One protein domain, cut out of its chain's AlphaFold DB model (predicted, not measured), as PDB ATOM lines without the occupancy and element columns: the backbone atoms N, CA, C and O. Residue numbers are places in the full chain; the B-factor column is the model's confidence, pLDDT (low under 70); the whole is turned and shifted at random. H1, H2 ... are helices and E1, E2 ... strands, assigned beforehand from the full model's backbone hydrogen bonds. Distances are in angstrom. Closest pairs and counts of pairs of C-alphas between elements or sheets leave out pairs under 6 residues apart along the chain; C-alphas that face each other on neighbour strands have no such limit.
ATOM      1  N   LEU A  11     131.515 185.077 157.127       91.94
ATOM      2  CA  LEU A  11     131.976 185.289 158.497       91.94
ATOM      3  C   LEU A  11     132.968 184.198 158.899       91.94
ATOM      4  O   LEU A  11     132.720 183.016 158.677       91.94
ATOM      5  N   LEU A  12     134.058 184.574 159.568       93.75
ATOM      6  CA  LEU A  12     134.939 183.621 160.244       93.75
ATOM      7  C   LEU A  12     134.656 183.659 161.750       93.75
ATOM      8  O   LEU A  12     134.896 184.675 162.403       93.75
ATOM      9  N   VAL A  13     134.139 182.558 162.297       95.00
ATOM     10  CA  VAL A  13     133.831 182.403 163.726       95.00
ATOM     11  C   VAL A  13     134.681 181.266 164.284       95.00
ATOM     12  O   VAL A  13     134.415 180.090 164.031       95.00
ATOM     13  N   GLY A  14     135.732 181.615 165.029       95.06
ATOM     14  CA  GLY A  14     136.747 180.646 165.441       95.06
ATOM     15  C   GLY A  14     137.449 180.041 164.222       95.06
ATOM     16  O   GLY A  14     137.995 180.771 163.404       95.06
ATOM     17  N   ASP A  15     137.400 178.715 164.093       96.50
ATOM     18  CA  ASP A  15     137.953 177.948 162.964       96.50
ATOM     19  C   ASP A  15     136.928 177.666 161.849       96.50
ATOM     20  O   ASP A  15     137.154 176.817 160.978       96.50
ATOM     21  N   THR A  16     135.757 178.308 161.916       97.81
ATOM     22  CA  THR A  16     134.612 177.986 161.067       97.81
ATOM     23  C   THR A  16     134.264 179.139 160.140       97.81
ATOM     24  O   THR A  16     133.913 180.225 160.600       97.81
ATOM     25  N   LEU A  17     134.306 178.881 158.832       97.31
ATOM     26  CA  LEU A  17     133.827 179.810 157.811       97.31
ATOM     27  C   LEU A  17     132.320 179.623 157.594       97.31
ATOM     28  O   LEU A  17     131.871 178.522 157.285       97.31
ATOM     29  N   ILE A  18     131.545 180.689 157.741       97.31
ATOM     30  CA  ILE A  18     130.090 180.691 157.600       97.31
ATOM     31  C   ILE A  18     129.683 181.635 156.474       97.31
ATOM     32  O   ILE A  18     129.952 182.829 156.544       97.31
ATOM     33  N   ASP A  19     128.957 181.109 155.495       95.56
ATOM     34  CA  ASP A  19     128.280 181.897 154.463       95.56
ATOM     35  C   ASP A  19     126.811 182.110 154.864       95.56
ATOM     36  O   ASP A  19     126.121 181.187 155.320       95.56
ATOM     37  N   VAL A  20     126.324 183.344 154.743       95.25
ATOM     38  CA  VAL A  20     124.971 183.721 155.167       95.25
ATOM     39  C   VAL A  20     124.022 183.707 153.975       95.25
ATOM     40  O   VAL A  20     124.154 184.489 153.034       95.25
ATOM     41  N   LYS A  21     122.979 182.872 154.042       94.38
ATOM     42  CA  LYS A  21     121.935 182.794 153.013       94.38
ATOM     43  C   LYS A  21     120.594 183.282 153.540       94.38
ATOM     44  O   LYS A  21     119.984 182.697 154.434       94.38
ATOM     45  N   THR A  22     120.093 184.337 152.907       94.12
ATOM     46  CA  THR A  22     118.783 184.929 153.194       94.12
ATOM     47  C   THR A  22     117.758 184.406 152.190       94.12
ATOM     48  O   THR A  22     117.388 185.094 151.240       94.12
ATOM     49  N   VAL A  23     117.311 183.164 152.379       92.50
ATOM     50  CA  VAL A  23     116.391 182.473 151.457       92.50
ATOM     51  C   VAL A  23     115.098 182.053 152.144       92.50
ATOM     52  O   VAL A  23     115.071 181.870 153.352       92.50
ATOM     53  N   LEU A  24     114.011 181.932 151.375       92.19
ATOM     54  CA  LEU A  24     112.723 181.418 151.868       92.19
ATOM     55  C   LEU A  24     112.666 179.885 151.906       92.19
ATOM     56  O   LEU A  24     111.852 179.316 152.629       92.19
ATOM     57  N   ARG A  25     113.472 179.229 151.066       89.56
ATOM     58  CA  ARG A  25     113.518 177.777 150.892       89.56
ATOM     59  C   ARG A  25     114.951 177.330 150.637       89.56
ATOM     60  O   ARG A  25     115.680 178.002 149.907       89.56
ATOM     61  N   ALA A  26     115.314 176.188 151.208       89.31
ATOM     62  CA  ALA A  26     116.621 175.546 151.069       89.31
ATOM     63  C   ALA A  26     116.483 174.035 150.791       89.31
ATOM     64  O   ALA A  26     117.331 173.244 151.183       89.31
ATOM     65  N   ASP A  27     115.385 173.627 150.153       89.94
ATOM     66  CA  ASP A  27     115.069 172.233 149.823       89.94
ATOM     67  C   ASP A  27     115.332 171.876 148.352       89.94
ATOM     68  O   ASP A  27     115.159 170.728 147.962       89.94
ATOM     69  N   ASP A  28     115.775 172.845 147.547       91.69
ATOM     70  CA  ASP A  28     116.156 172.663 146.145       91.69
ATOM     71  C   ASP A  28     117.663 172.346 146.034       91.69
ATOM     72  O   ASP A  28     118.494 173.248 146.222       91.69
ATOM     73  N   PRO A  29     118.053 171.101 145.694       88.31
ATOM     74  CA  PRO A  29     119.459 170.721 145.582       88.31
ATOM     75  C   PRO A  29     120.215 171.505 144.505       88.31
ATOM     76  O   PRO A  29     121.416 171.729 144.655       88.31
ATOM     77  N   GLY A  30     119.530 171.962 143.448       89.69
ATOM     78  CA  GLY A  30     120.135 172.765 142.385       89.69
ATOM     79  C   GLY A  30     120.577 174.148 142.865       89.69
ATOM     80  O   GLY A  30     121.515 174.719 142.314       89.69
ATOM     81  N   LYS A  31     119.952 174.663 143.930       90.00
ATOM     82  CA  LYS A  31     120.330 175.928 144.579       90.00
ATOM     83  C   LYS A  31     121.315 175.733 145.720       90.00
ATOM     84  O   LYS A  31     122.254 176.509 145.852       90.00
ATOM     85  N   VAL A  32     121.110 174.697 146.534       92.81
ATOM     86  CA  VAL A  32     121.942 174.439 147.717       92.81
ATOM     87  C   VAL A  32     123.318 173.900 147.335       92.81
ATOM     88  O   VAL A  32     124.310 174.280 147.952       92.81
ATOM     89  N   GLY A  33     123.402 173.053 146.305       93.75
ATOM     90  CA  GLY A  33     124.660 172.464 145.841       93.75
ATOM     91  C   GLY A  33     125.757 173.504 145.579       93.75
ATOM     92  O   GLY A  33     126.835 173.384 146.164       93.75
ATOM     93  N   PRO A  34     125.497 174.553 144.775       94.56
ATOM     94  CA  PRO A  34     126.443 175.646 144.569       94.56
ATOM     95  C   PRO A  34     126.923 176.327 145.858       94.56
ATOM     96  O   PRO A  34     128.107 176.628 145.968       94.56
ATOM     97  N   TRP A  35     126.057 176.525 146.860       95.38
ATOM     98  CA  TRP A  35     126.462 177.125 148.142       95.38
ATOM     99  C   TRP A  35     127.431 176.227 148.912       95.38
ATOM    100  O   TRP A  35     128.415 176.707 149.465       95.38
ATOM    101  N   LEU A  36     127.181 174.913 148.916       95.88
ATOM    102  CA  LEU A  36     128.068 173.940 149.558       95.88
ATOM    103  C   LEU A  36     129.441 173.896 148.877       95.88
ATOM    104  O   LEU A  36     130.467 173.851 149.557       95.88
ATOM    105  N   TRP A  37     129.466 173.951 147.544       95.31
ATOM    106  CA  TRP A  37     130.711 174.050 146.784       95.31
ATOM    107  C   TRP A  37     131.455 175.355 147.056       95.31
ATOM    108  O   TRP A  37     132.673 175.326 147.199       95.31
ATOM    109  N   GLN A  38     130.746 176.478 147.182       94.00
ATOM    110  CA  GLN A  38     131.344 177.781 147.466       94.00
ATOM    111  C   GLN A  38     132.072 177.796 148.816       94.00
ATOM    112  O   GLN A  38     133.256 178.132 148.871       94.00
ATOM    113  N   VAL A  39     131.417 177.373 149.903       95.56
ATOM    114  CA  VAL A  39     132.068 177.366 151.225       95.56
ATOM    115  C   VAL A  39     133.243 176.388 151.286       95.56
ATOM    116  O   VAL A  39     134.258 176.686 151.917       95.56
ATOM    117  N   LEU A  40     133.154 175.251 150.586       96.44
ATOM    118  CA  LEU A  40     134.272 174.317 150.458       96.44
ATOM    119  C   LEU A  40     135.442 174.937 149.681       96.44
ATOM    120  O   LEU A  40     136.588 174.833 150.113       96.44
ATOM    121  N   ALA A  41     135.154 175.606 148.565       94.75
ATOM    122  CA  ALA A  41     136.149 176.274 147.736       94.75
ATOM    123  C   ALA A  41     136.927 177.330 148.534       94.75
ATOM    124  O   ALA A  41     138.154 177.354 148.482       94.75
ATOM    125  N   TYR A  42     136.248 178.150 149.341       93.81
ATOM    126  CA  TYR A  42     136.922 179.126 150.202       93.81
ATOM    127  C   TYR A  42     137.799 178.479 151.277       93.81
ATOM    128  O   TYR A  42     138.922 178.931 151.494       93.81
ATOM    129  N   ALA A  43     137.341 177.393 151.905       95.25
ATOM    130  CA  ALA A  43     138.179 176.644 152.840       95.25
ATOM    131  C   ALA A  43     139.422 176.051 152.154       95.25
ATOM    132  O   ALA A  43     140.509 176.049 152.729       95.25
ATOM    133  N   TRP A  44     139.301 175.591 150.907       95.81
ATOM    134  CA  TRP A  44     140.452 175.143 150.122       95.81
ATOM    135  C   TRP A  44     141.402 176.281 149.752       95.81
ATOM    136  O   TRP A  44     142.609 176.073 149.795       95.81
ATOM    137  N   LEU A  45     140.912 177.490 149.461       93.69
ATOM    138  CA  LEU A  45     141.796 178.642 149.235       93.69
ATOM    139  C   LEU A  45     142.676 178.948 150.458       93.69
ATOM    140  O   LEU A  45     143.838 179.317 150.286       93.69
ATOM    141  N   ASP A  46     142.160 178.759 151.676       92.44
ATOM    142  CA  ASP A  46     142.949 178.898 152.908       92.44
ATOM    143  C   ASP A  46     144.003 177.796 153.062       92.44
ATOM    144  O   ASP A  46     145.079 178.048 153.594       92.44
ATOM    145  N   SER A  47     143.765 176.583 152.554       90.38
ATOM    146  CA  SER A  47     144.584 175.412 152.899       90.38
ATOM    147  C   SER A  47     146.043 175.472 152.428       90.38
ATOM    148  O   SER A  47     146.851 174.652 152.857       90.38
ATOM    149  N   ARG A  48     146.402 176.398 151.526       85.12
ATOM    150  CA  ARG A  48     147.794 176.590 151.071       85.12
ATOM    151  C   ARG A  48     148.638 177.415 152.041       85.12
ATOM    152  O   ARG A  48     149.829 177.148 152.164       85.12
ATOM    153  N   SER A  49     148.054 178.432 152.671       85.81
ATOM    154  CA  SER A  49     148.748 179.293 153.642       85.81
ATOM    155  C   SER A  49     148.386 178.957 155.086       85.81
ATOM    156  O   SER A  49     149.139 179.309 155.989       85.81
ATOM    157  N   ASP A  50     147.250 178.281 155.284       90.94
ATOM    158  CA  ASP A  50     146.632 177.968 156.572       90.94
ATOM    159  C   ASP A  50     146.517 179.200 157.486       90.94
ATOM    160  O   ASP A  50     146.677 179.129 158.705       90.94
ATOM    161  N   HIS A  51     146.292 180.369 156.882       90.31
ATOM    162  CA  HIS A  51     146.341 181.649 157.580       90.31
ATOM    163  C   HIS A  51     145.130 181.836 158.495       90.31
ATOM    164  O   HIS A  51     145.277 182.258 159.643       90.31
ATOM    165  N   TYR A  52     143.940 181.509 157.991       90.75
ATOM    166  CA  TYR A  52     142.684 181.612 158.732       90.75
ATOM    167  C   TYR A  52     142.372 180.341 159.527       90.75
ATOM    168  O   TYR A  52     141.454 180.347 160.346       90.75
ATOM    169  N   ARG A  53     143.163 179.276 159.327       94.88
ATOM    170  CA  ARG A  53     143.064 177.988 160.023       94.88
ATOM    171  C   ARG A  53     141.658 177.408 159.957       94.88
ATOM    172  O   ARG A  53     141.124 176.938 160.960       94.88
ATOM    173  N   ILE A  54     141.050 177.438 158.778       96.94
ATOM    174  CA  ILE A  54     139.682 176.956 158.601       96.94
ATOM    175  C   ILE A  54     139.671 175.434 158.755       96.94
ATOM    176  O   ILE A  54     140.419 174.713 158.093       96.94
ATOM    177  N   ARG A  55     138.838 174.933 159.669       97.75
ATOM    178  CA  ARG A  55     138.651 173.494 159.950       97.75
ATOM    179  C   ARG A  55     137.221 173.040 159.713       97.75
ATOM    180  O   ARG A  55     136.974 171.865 159.430       97.75
ATOM    181  N   ALA A  56     136.279 173.972 159.780       98.38
ATOM    182  CA  ALA A  56     134.884 173.725 159.482       98.38
ATOM    183  C   ALA A  56     134.311 174.817 158.578       98.38
ATOM    184  O   ALA A  56     134.800 175.942 158.517       98.38
ATOM    185  N   VAL A  57     133.240 174.464 157.885       98.38
ATOM    186  CA  VAL A  57     132.457 175.377 157.058       98.38
ATOM    187  C   VAL A  57     130.987 175.241 157.403       98.38
ATOM    188  O   VAL A  57     130.552 174.210 157.928       98.38
ATOM    189  N   GLY A  58     130.205 176.262 157.101       97.19
ATOM    190  CA  GLY A  58     128.784 176.228 157.367       97.19
ATOM    191  C   GLY A  58     127.978 177.245 156.588       97.19
ATOM    192  O   GLY A  58     128.509 178.161 155.965       97.19
ATOM    193  N   LEU A  59     126.667 177.052 156.655       97.00
ATOM    194  CA  LEU A  59     125.673 177.970 156.125       97.00
ATOM    195  C   LEU A  59     124.828 178.483 157.285       97.00
ATOM    196  O   LEU A  59     124.283 177.685 158.052       97.00
ATOM    197  N   TYR A  60     124.676 179.800 157.386       96.88
ATOM    198  CA  TYR A  60     123.663 180.401 158.241       96.88
ATOM    199  C   TYR A  60     122.446 180.784 157.399       96.88
ATOM    200  O   TYR A  60     122.481 181.724 156.606       96.88
ATOM    201  N   LEU A  61     121.350 180.046 157.575       96.31
ATOM    202  CA  LEU A  61     120.072 180.313 156.924       96.31
ATOM    203  C   LEU A  61     119.305 181.356 157.746       96.31
ATOM    204  O   LEU A  61     118.478 181.012 158.592       96.31
ATOM    205  N   SER A  62     119.595 182.636 157.513       95.06
ATOM    206  CA  SER A  62     119.184 183.748 158.386       95.06
ATOM    207  C   SER A  62     117.668 183.840 158.594       95.06
ATOM    208  O   SER A  62     117.212 183.994 159.724       95.06
ATOM    209  N   ARG A  63     116.867 183.645 157.536       95.19
ATOM    210  CA  ARG A  63     115.390 183.635 157.614       95.19
ATOM    211  C   ARG A  63     114.813 182.461 158.401       95.19
ATOM    212  O   ARG A  63     113.656 182.515 158.801       95.19
ATOM    213  N   HIS A  64     115.601 181.412 158.596       95.12
ATOM    214  CA  HIS A  64     115.198 180.212 159.318       95.12
ATOM    215  C   HIS A  64     115.831 180.133 160.714       95.12
ATOM    216  O   HIS A  64     115.434 179.284 161.502       95.12
ATOM    217  N   GLY A  65     116.809 180.992 161.031       95.62
ATOM    218  CA  GLY A  65     117.521 180.961 162.311       95.62
ATOM    219  C   GLY A  65     118.376 179.705 162.517       95.62
ATOM    220  O   GLY A  65     118.671 179.356 163.655       95.62
ATOM    221  N   VAL A  66     118.769 179.016 161.439       95.94
ATOM    222  CA  VAL A  66     119.495 177.736 161.503       95.94
ATOM    223  C   VAL A  66     120.924 177.900 161.006       95.94
ATOM    224  O   VAL A  66     121.151 178.453 159.931       95.94
ATOM    225  N   VAL A  67     121.878 177.355 161.761       96.44
ATOM    226  CA  VAL A  67     123.268 177.180 161.325       96.44
ATOM    227  C   VAL A  67     123.511 175.707 161.033       96.44
ATOM    228  O   VAL A  67     123.315 174.849 161.892       96.44
ATOM    229  N   LEU A  68     123.967 175.421 159.821       96.56
ATOM    230  CA  LEU A  68     124.469 174.112 159.427       96.56
ATOM    231  C   LEU A  68     125.993 174.174 159.406       96.56
ATOM    232  O   LEU A  68     126.550 175.131 158.874       96.56
ATOM    233  N   ARG A  69     126.668 173.173 159.975       97.81
ATOM    234  CA  ARG A  69     128.132 173.137 160.090       97.81
ATOM    235  C   ARG A  69     128.664 171.752 159.759       97.81
ATOM    236  O   ARG A  69     128.105 170.746 160.195       97.81
ATOM    237  N   TRP A  70     129.786 171.715 159.053       98.25
ATOM    238  CA  TRP A  70     130.490 170.492 158.698       98.25
ATOM    239  C   TRP A  70     132.003 170.669 158.844       98.25
ATOM    240  O   TRP A  70     132.523 171.726 158.482       98.25
ATOM    241  N   PRO A  71     132.735 169.640 159.307       98.38
ATOM    242  CA  PRO A  71     134.174 169.567 159.079       98.38
ATOM    243  C   PRO A  71     134.468 169.634 157.575       98.38
ATOM    244  O   PRO A  71     133.755 168.999 156.789       98.38
ATOM    245  N   VAL A  72     135.514 170.365 157.182       97.81
ATOM    246  CA  VAL A  72     135.869 170.575 155.762       97.81
ATOM    247  C   VAL A  72     136.036 169.240 155.034       97.81
ATOM    248  O   VAL A  72     135.403 169.017 154.002       97.81
ATOM    249  N   ASP A  73     136.802 168.316 155.615       95.44
ATOM    250  CA  ASP A  73     137.077 167.010 155.006       95.44
ATOM    251  C   ASP A  73     135.811 166.155 154.854       95.44
ATOM    252  O   ASP A  73     135.632 165.460 153.853       95.44
ATOM    253  N   ALA A  74     134.889 166.245 155.817       96.12
ATOM    254  CA  ALA A  74     133.631 165.509 155.774       96.12
ATOM    255  C   ALA A  74     132.683 166.054 154.694       96.12
ATOM    256  O   ALA A  74     132.001 165.271 154.029       96.12
ATOM    257  N   LEU A  75     132.630 167.378 154.504       96.12
ATOM    258  CA  LEU A  75     131.861 167.975 153.412       96.12
ATOM    259  C   LEU A  75     132.472 167.608 152.054       96.12
ATOM    260  O   LEU A  75     131.743 167.180 151.161       96.12
ATOM    261  N   ALA A  76     133.797 167.709 151.921       95.06
ATOM    262  CA  ALA A  76     134.511 167.375 150.694       95.06
ATOM    263  C   ALA A  76     134.270 165.923 150.265       95.06
ATOM    264  O   ALA A  76     133.890 165.669 149.122       95.06
ATOM    265  N   ALA A  77     134.413 164.977 151.199       92.56
ATOM    266  CA  ALA A  77     134.150 163.566 150.939       92.56
ATOM    267  C   ALA A  77     132.712 163.337 150.451       92.56
ATOM    268  O   ALA A  77     132.500 162.587 149.504       92.56
ATOM    269  N   ARG A  78     131.719 164.013 151.046       91.50
ATOM    270  CA  ARG A  78     130.309 163.884 150.643       91.50
ATOM    271  C   ARG A  78     130.024 164.465 149.262       91.50
ATOM    272  O   ARG A  78     129.316 163.827 148.490       91.50
ATOM    273  N   LEU A  79     130.556 165.648 148.950       90.88
ATOM    274  CA  LEU A  79     130.340 166.290 147.650       90.88
ATOM    275  C   LEU A  79     131.028 165.530 146.505       90.88
ATOM    276  O   LEU A  79     130.508 165.502 145.392       90.88
ATOM    277  N   LEU A  80     132.165 164.884 146.782       89.50
ATOM    278  CA  LEU A  80     132.947 164.135 145.793       89.50
ATOM    279  C   LEU A  80     132.581 162.648 145.688       89.50
ATOM    280  O   LEU A  80     132.957 162.011 144.707       89.50
ATOM    281  N   ALA A  81     131.810 162.090 146.628       84.00
ATOM    282  CA  ALA A  81     131.365 160.689 146.618       84.00
ATOM    283  C   ALA A  81     130.366 160.338 145.488       84.00
ATOM    284  O   ALA A  81     129.664 159.329 145.565       84.00
ATOM    285  N   HIS A  82     130.263 161.153 144.434       66.94
ATOM    286  CA  HIS A  82     129.298 160.941 143.368       66.94
ATOM    287  C   HIS A  82     129.640 159.677 142.540       66.94
ATOM    288  O   HIS A  82     130.733 159.584 141.979       66.94
ATOM    289  N   PRO A  83     128.704 158.721 142.359       56.72
ATOM    290  CA  PRO A  83     128.987 157.419 141.734       56.72
ATOM    291  C   PRO A  83     129.509 157.478 140.291       56.72
ATOM    292  O   PRO A  83     130.144 156.541 139.820       56.72
ATOM    293  N   LYS A  84     129.221 158.566 139.564       56.19
ATOM    294  CA  LYS A  84     129.565 158.708 138.136       56.19
ATOM    295  C   LYS A  84     130.996 159.186 137.862       56.19
ATOM    296  O   LYS A  84     131.420 159.113 136.717       56.19
ATOM    297  N   THR A  85     131.723 159.695 138.859       55.78
ATOM    298  CA  THR A  85     133.048 160.316 138.650       55.78
ATOM    299  C   THR A  85     134.219 159.392 138.985       55.78
ATOM    300  O   THR A  85     135.364 159.824 138.921       55.78
ATOM    301  N   GLY A  86     133.966 158.125 139.339       53.53
ATOM    302  CA  GLY A  86     135.032 157.161 139.645       53.53
ATOM    303  C   GLY A  86     135.888 157.535 140.862       53.53
ATOM    304  O   GLY A  86     136.960 156.968 141.033       53.53
ATOM    305  N   GLY A  87     135.418 158.477 141.691       58.62
ATOM    306  CA  GLY A  87     136.099 158.949 142.892       58.62
ATOM    307  C   GLY A  87     137.465 159.563 142.599       58.62
ATOM    308  O   GLY A  87     138.493 158.960 142.899       58.62
ATOM    309  N   THR A  88     137.511 160.794 142.083       65.19
ATOM    310  CA  THR A  88     138.728 161.595 142.248       65.19
ATOM    311  C   THR A  88     138.933 161.825 143.744       65.19
ATOM    312  O   THR A  88     138.045 162.304 144.451       65.19
ATOM    313  N   GLY A  89     140.087 161.407 144.269       84.25
ATOM    314  CA  GLY A  89     140.391 161.587 145.687       84.25
ATOM    315  C   GLY A  89     140.321 163.068 146.069       84.25
ATOM    316  O   GLY A  89     140.739 163.925 145.291       84.25
ATOM    317  N   VAL A  90     139.832 163.370 147.277       89.81
ATOM    318  CA  VAL A  90     139.651 164.749 147.779       89.81
ATOM    319  C   VAL A  90     140.895 165.616 147.561       89.81
ATOM    320  O   VAL A  90     140.780 166.768 147.153       89.81
ATOM    321  N   GLY A  91     142.088 165.054 147.781       90.56
ATOM    322  CA  GLY A  91     143.351 165.754 147.553       90.56
ATOM    323  C   GLY A  91     143.575 166.159 146.093       90.56
ATOM    324  O   GLY A  91     143.961 167.294 145.842       90.56
ATOM    325  N   ALA A  92     143.285 165.275 145.134       90.06
ATOM    326  CA  ALA A  92     143.449 165.568 143.710       90.06
ATOM    327  C   ALA A  92     142.477 166.664 143.247       90.06
ATOM    328  O   ALA A  92     142.903 167.626 142.616       90.06
ATOM    329  N   ALA A  93     141.202 166.565 143.641       92.25
ATOM    330  CA  ALA A  93     140.194 167.577 143.321       92.25
ATOM    331  C   ALA A  93     140.538 168.946 143.934       92.25
ATOM    332  O   ALA A  93     140.369 169.982 143.291       92.25
ATOM    333  N   ARG A  94     141.068 168.957 145.165       94.00
ATOM    334  CA  ARG A  94     141.538 170.184 145.814       94.00
ATOM    335  C   ARG A  94     142.708 170.814 145.062       94.00
ATOM    336  O   ARG A  94     142.692 172.021 144.841       94.00
ATOM    337  N   GLU A  95     143.718 170.035 144.678       93.38
ATOM    338  CA  GLU A  95     144.867 170.579 143.941       93.38
ATOM    339  C   GLU A  95     144.477 171.097 142.552       93.38
ATOM    340  O   GLU A  95     144.936 172.168 142.151       93.38
ATOM    341  N   GLU A  96     143.586 170.395 141.851       93.38
ATOM    342  CA  GLU A  96     143.022 170.850 140.576       93.38
ATOM    343  C   GLU A  96     142.278 172.182 140.746       93.38
ATOM    344  O   GLU A  96     142.561 173.156 140.042       93.38
ATOM    345  N   PHE A  97     141.391 172.269 141.743       93.75
ATOM    346  CA  PHE A  97     140.700 173.511 142.079       93.75
ATOM    347  C   PHE A  97     141.684 174.654 142.362       93.75
ATOM    348  O   PHE A  97     141.531 175.746 141.818       93.75
ATOM    349  N   LEU A  98     142.716 174.413 143.174       93.31
ATOM    350  CA  LEU A  98     143.707 175.428 143.529       93.31
ATOM    351  C   LEU A  98     144.506 175.923 142.318       93.31
ATOM    352  O   LEU A  98     144.815 177.113 142.237       93.31
ATOM    353  N   ALA A  99     144.817 175.045 141.362       92.12
ATOM    354  CA  ALA A  99     145.470 175.430 140.114       92.12
ATOM    355  C   ALA A  99     144.570 176.346 139.261       92.12
ATOM    356  O   ALA A  99     145.017 177.386 138.760       92.12
ATOM    357  N   HIS A 100     143.282 176.009 139.149       92.69
ATOM    358  CA  HIS A 100     142.303 176.846 138.455       92.69
ATOM    359  C   HIS A 100     142.074 178.184 139.160       92.69
ATOM    360  O   HIS A 100     142.079 179.224 138.502       92.69
ATOM    361  N   ALA A 101     141.945 178.180 140.486       90.81
ATOM    362  CA  ALA A 101     141.767 179.390 141.278       90.81
ATOM    363  C   ALA A 101     142.968 180.338 141.158       90.81
ATOM    364  O   ALA A 101     142.778 181.541 141.001       90.81
ATOM    365  N   ALA A 102     144.198 179.813 141.156       87.62
ATOM    366  CA  ALA A 102     145.395 180.621 140.927       87.62
ATOM    367  C   ALA A 102     145.382 181.286 139.540       87.62
ATOM    368  O   ALA A 102     145.710 182.465 139.413       87.62
ATOM    369  N   THR A 103     144.949 180.548 138.514       87.69
ATOM    370  CA  THR A 103     144.815 181.070 137.146       87.69
ATOM    371  C   THR A 103     143.737 182.151 137.058       87.69
ATOM    372  O   THR A 103     143.944 183.172 136.407       87.69
ATOM    373  N   ALA A 104     142.591 181.939 137.710       87.00
ATOM    374  CA  ALA A 104     141.489 182.894 137.736       87.00
ATOM    375  C   ALA A 104     141.873 184.178 138.483       87.00
ATOM    376  O   ALA A 104     141.723 185.262 137.932       87.00
ATOM    377  N   ALA A 105     142.474 184.063 139.671       82.69
ATOM    378  CA  ALA A 105     142.918 185.220 140.442       82.69
ATOM    379  C   ALA A 105     143.908 186.081 139.645       82.69
ATOM    380  O   ALA A 105     143.748 187.297 139.584       82.69
ATOM    381  N   ALA A 106     144.877 185.451 138.966       82.25
ATOM    382  CA  ALA A 106     145.858 186.167 138.153       82.25
ATOM    383  C   ALA A 106     145.218 186.983 137.014       82.25
ATOM    384  O   ALA A 106     145.706 188.065 136.693       82.25
ATOM    385  N   ARG A 107     144.117 186.497 136.419       81.69
ATOM    386  CA  ARG A 107     143.356 187.236 135.393       81.69
ATOM    387  C   ARG A 107     142.640 188.455 135.967       81.69
ATOM    388  O   ARG A 107     142.568 189.474 135.289       81.69
ATOM    389  N   ASP A 108     142.193 188.369 137.214       76.88
ATOM    390  CA  ASP A 108     141.529 189.460 137.933       76.88
ATOM    391  C   ASP A 108     142.532 190.473 138.527       76.88
ATOM    392  O   ASP A 108     142.159 191.355 139.299       76.88
ATOM    393  N   GLY A 109     143.828 190.347 138.206       72.25
ATOM    394  CA  GLY A 109     144.893 191.175 138.781       72.25
ATOM    395  C   GLY A 109     145.156 190.890 140.263       72.25
ATOM    396  O   GLY A 109     145.876 191.641 140.923       72.25
TER     397      GLY A 109
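What this domain is: This is residues 11 to 109 of the 119 residues of an uncharacterized protein of Pseudonocardia sp. N23 (UniProt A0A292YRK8). A strongly twisted four-stranded sheet has H1 slanting over one face and the short H2 on that same face, while its other face is bare of named helices. The long H3 lies off the sheet, across the last part of H1, and residues 103 to 109 stick out. The 99 printed residues hold three named helices and four named strands, along the chain E1 E2 H1 E3 E4 H2 H3; the mixed sheet runs E1 E2 E3 E4, and the class is mixed, helices and strands. The whole is compact, with a radius of gyration of the C-alphas of 14.2 A and spans of 36 by 34 by 26 A.

Where its parts are: E1, residues 11 to 13, starts at C-alpha 11 (131.976, 185.289, 158.497). E2 is residues 16 to 21, and H1, residues 29 to 46, is 25.9 A long. E3 is residues 56 to 61, E4 residues 66 to 71, 17.0 A, and H2 residues 72 to 80, 12.2 A. H3, residues 90 to 107, 25.9 A, ends at C-alpha 107 (143.356, 187.236, 135.393).

How they stand to each other: The hairpin E1 and E2 is antiparallel, N 11 to O 18 being 2.8 A. E2 and E3 are parallel, N 19 to O 58 being 3.0 A; E2, H1 and E3 form a strand-helix-strand unit, two parallel neighbour strands with a helix between, its crossover right-handed. The hairpin E3 and E4 is antiparallel, N 59 to O 68 being 2.9 A. H1 lies over E2 and E3 at a height over the sheet of 8.7 A. H1, with residues 37 to 43 alone, touches H2 at a steep tilt of 45 degrees, closest C-alphas Leu 40 and Val 72, 6.7 A. H3 touches H1 about perpendicular, at 81 degrees, by residues 94 to 101 alone, closest C-alphas Arg 94 and Trp 44, 6.7 A. Every O i to N i+4 pair is within hydrogen-bond range in H2 and H3, and 12 of 14 are in H1.

The domain as a whole: The C-alphas of Gly 65 and Arg 107 are the two farthest apart, 37.8 A. The printed part has no cut, and no link is long. Residues 82 to 88 have pLDDT under 70.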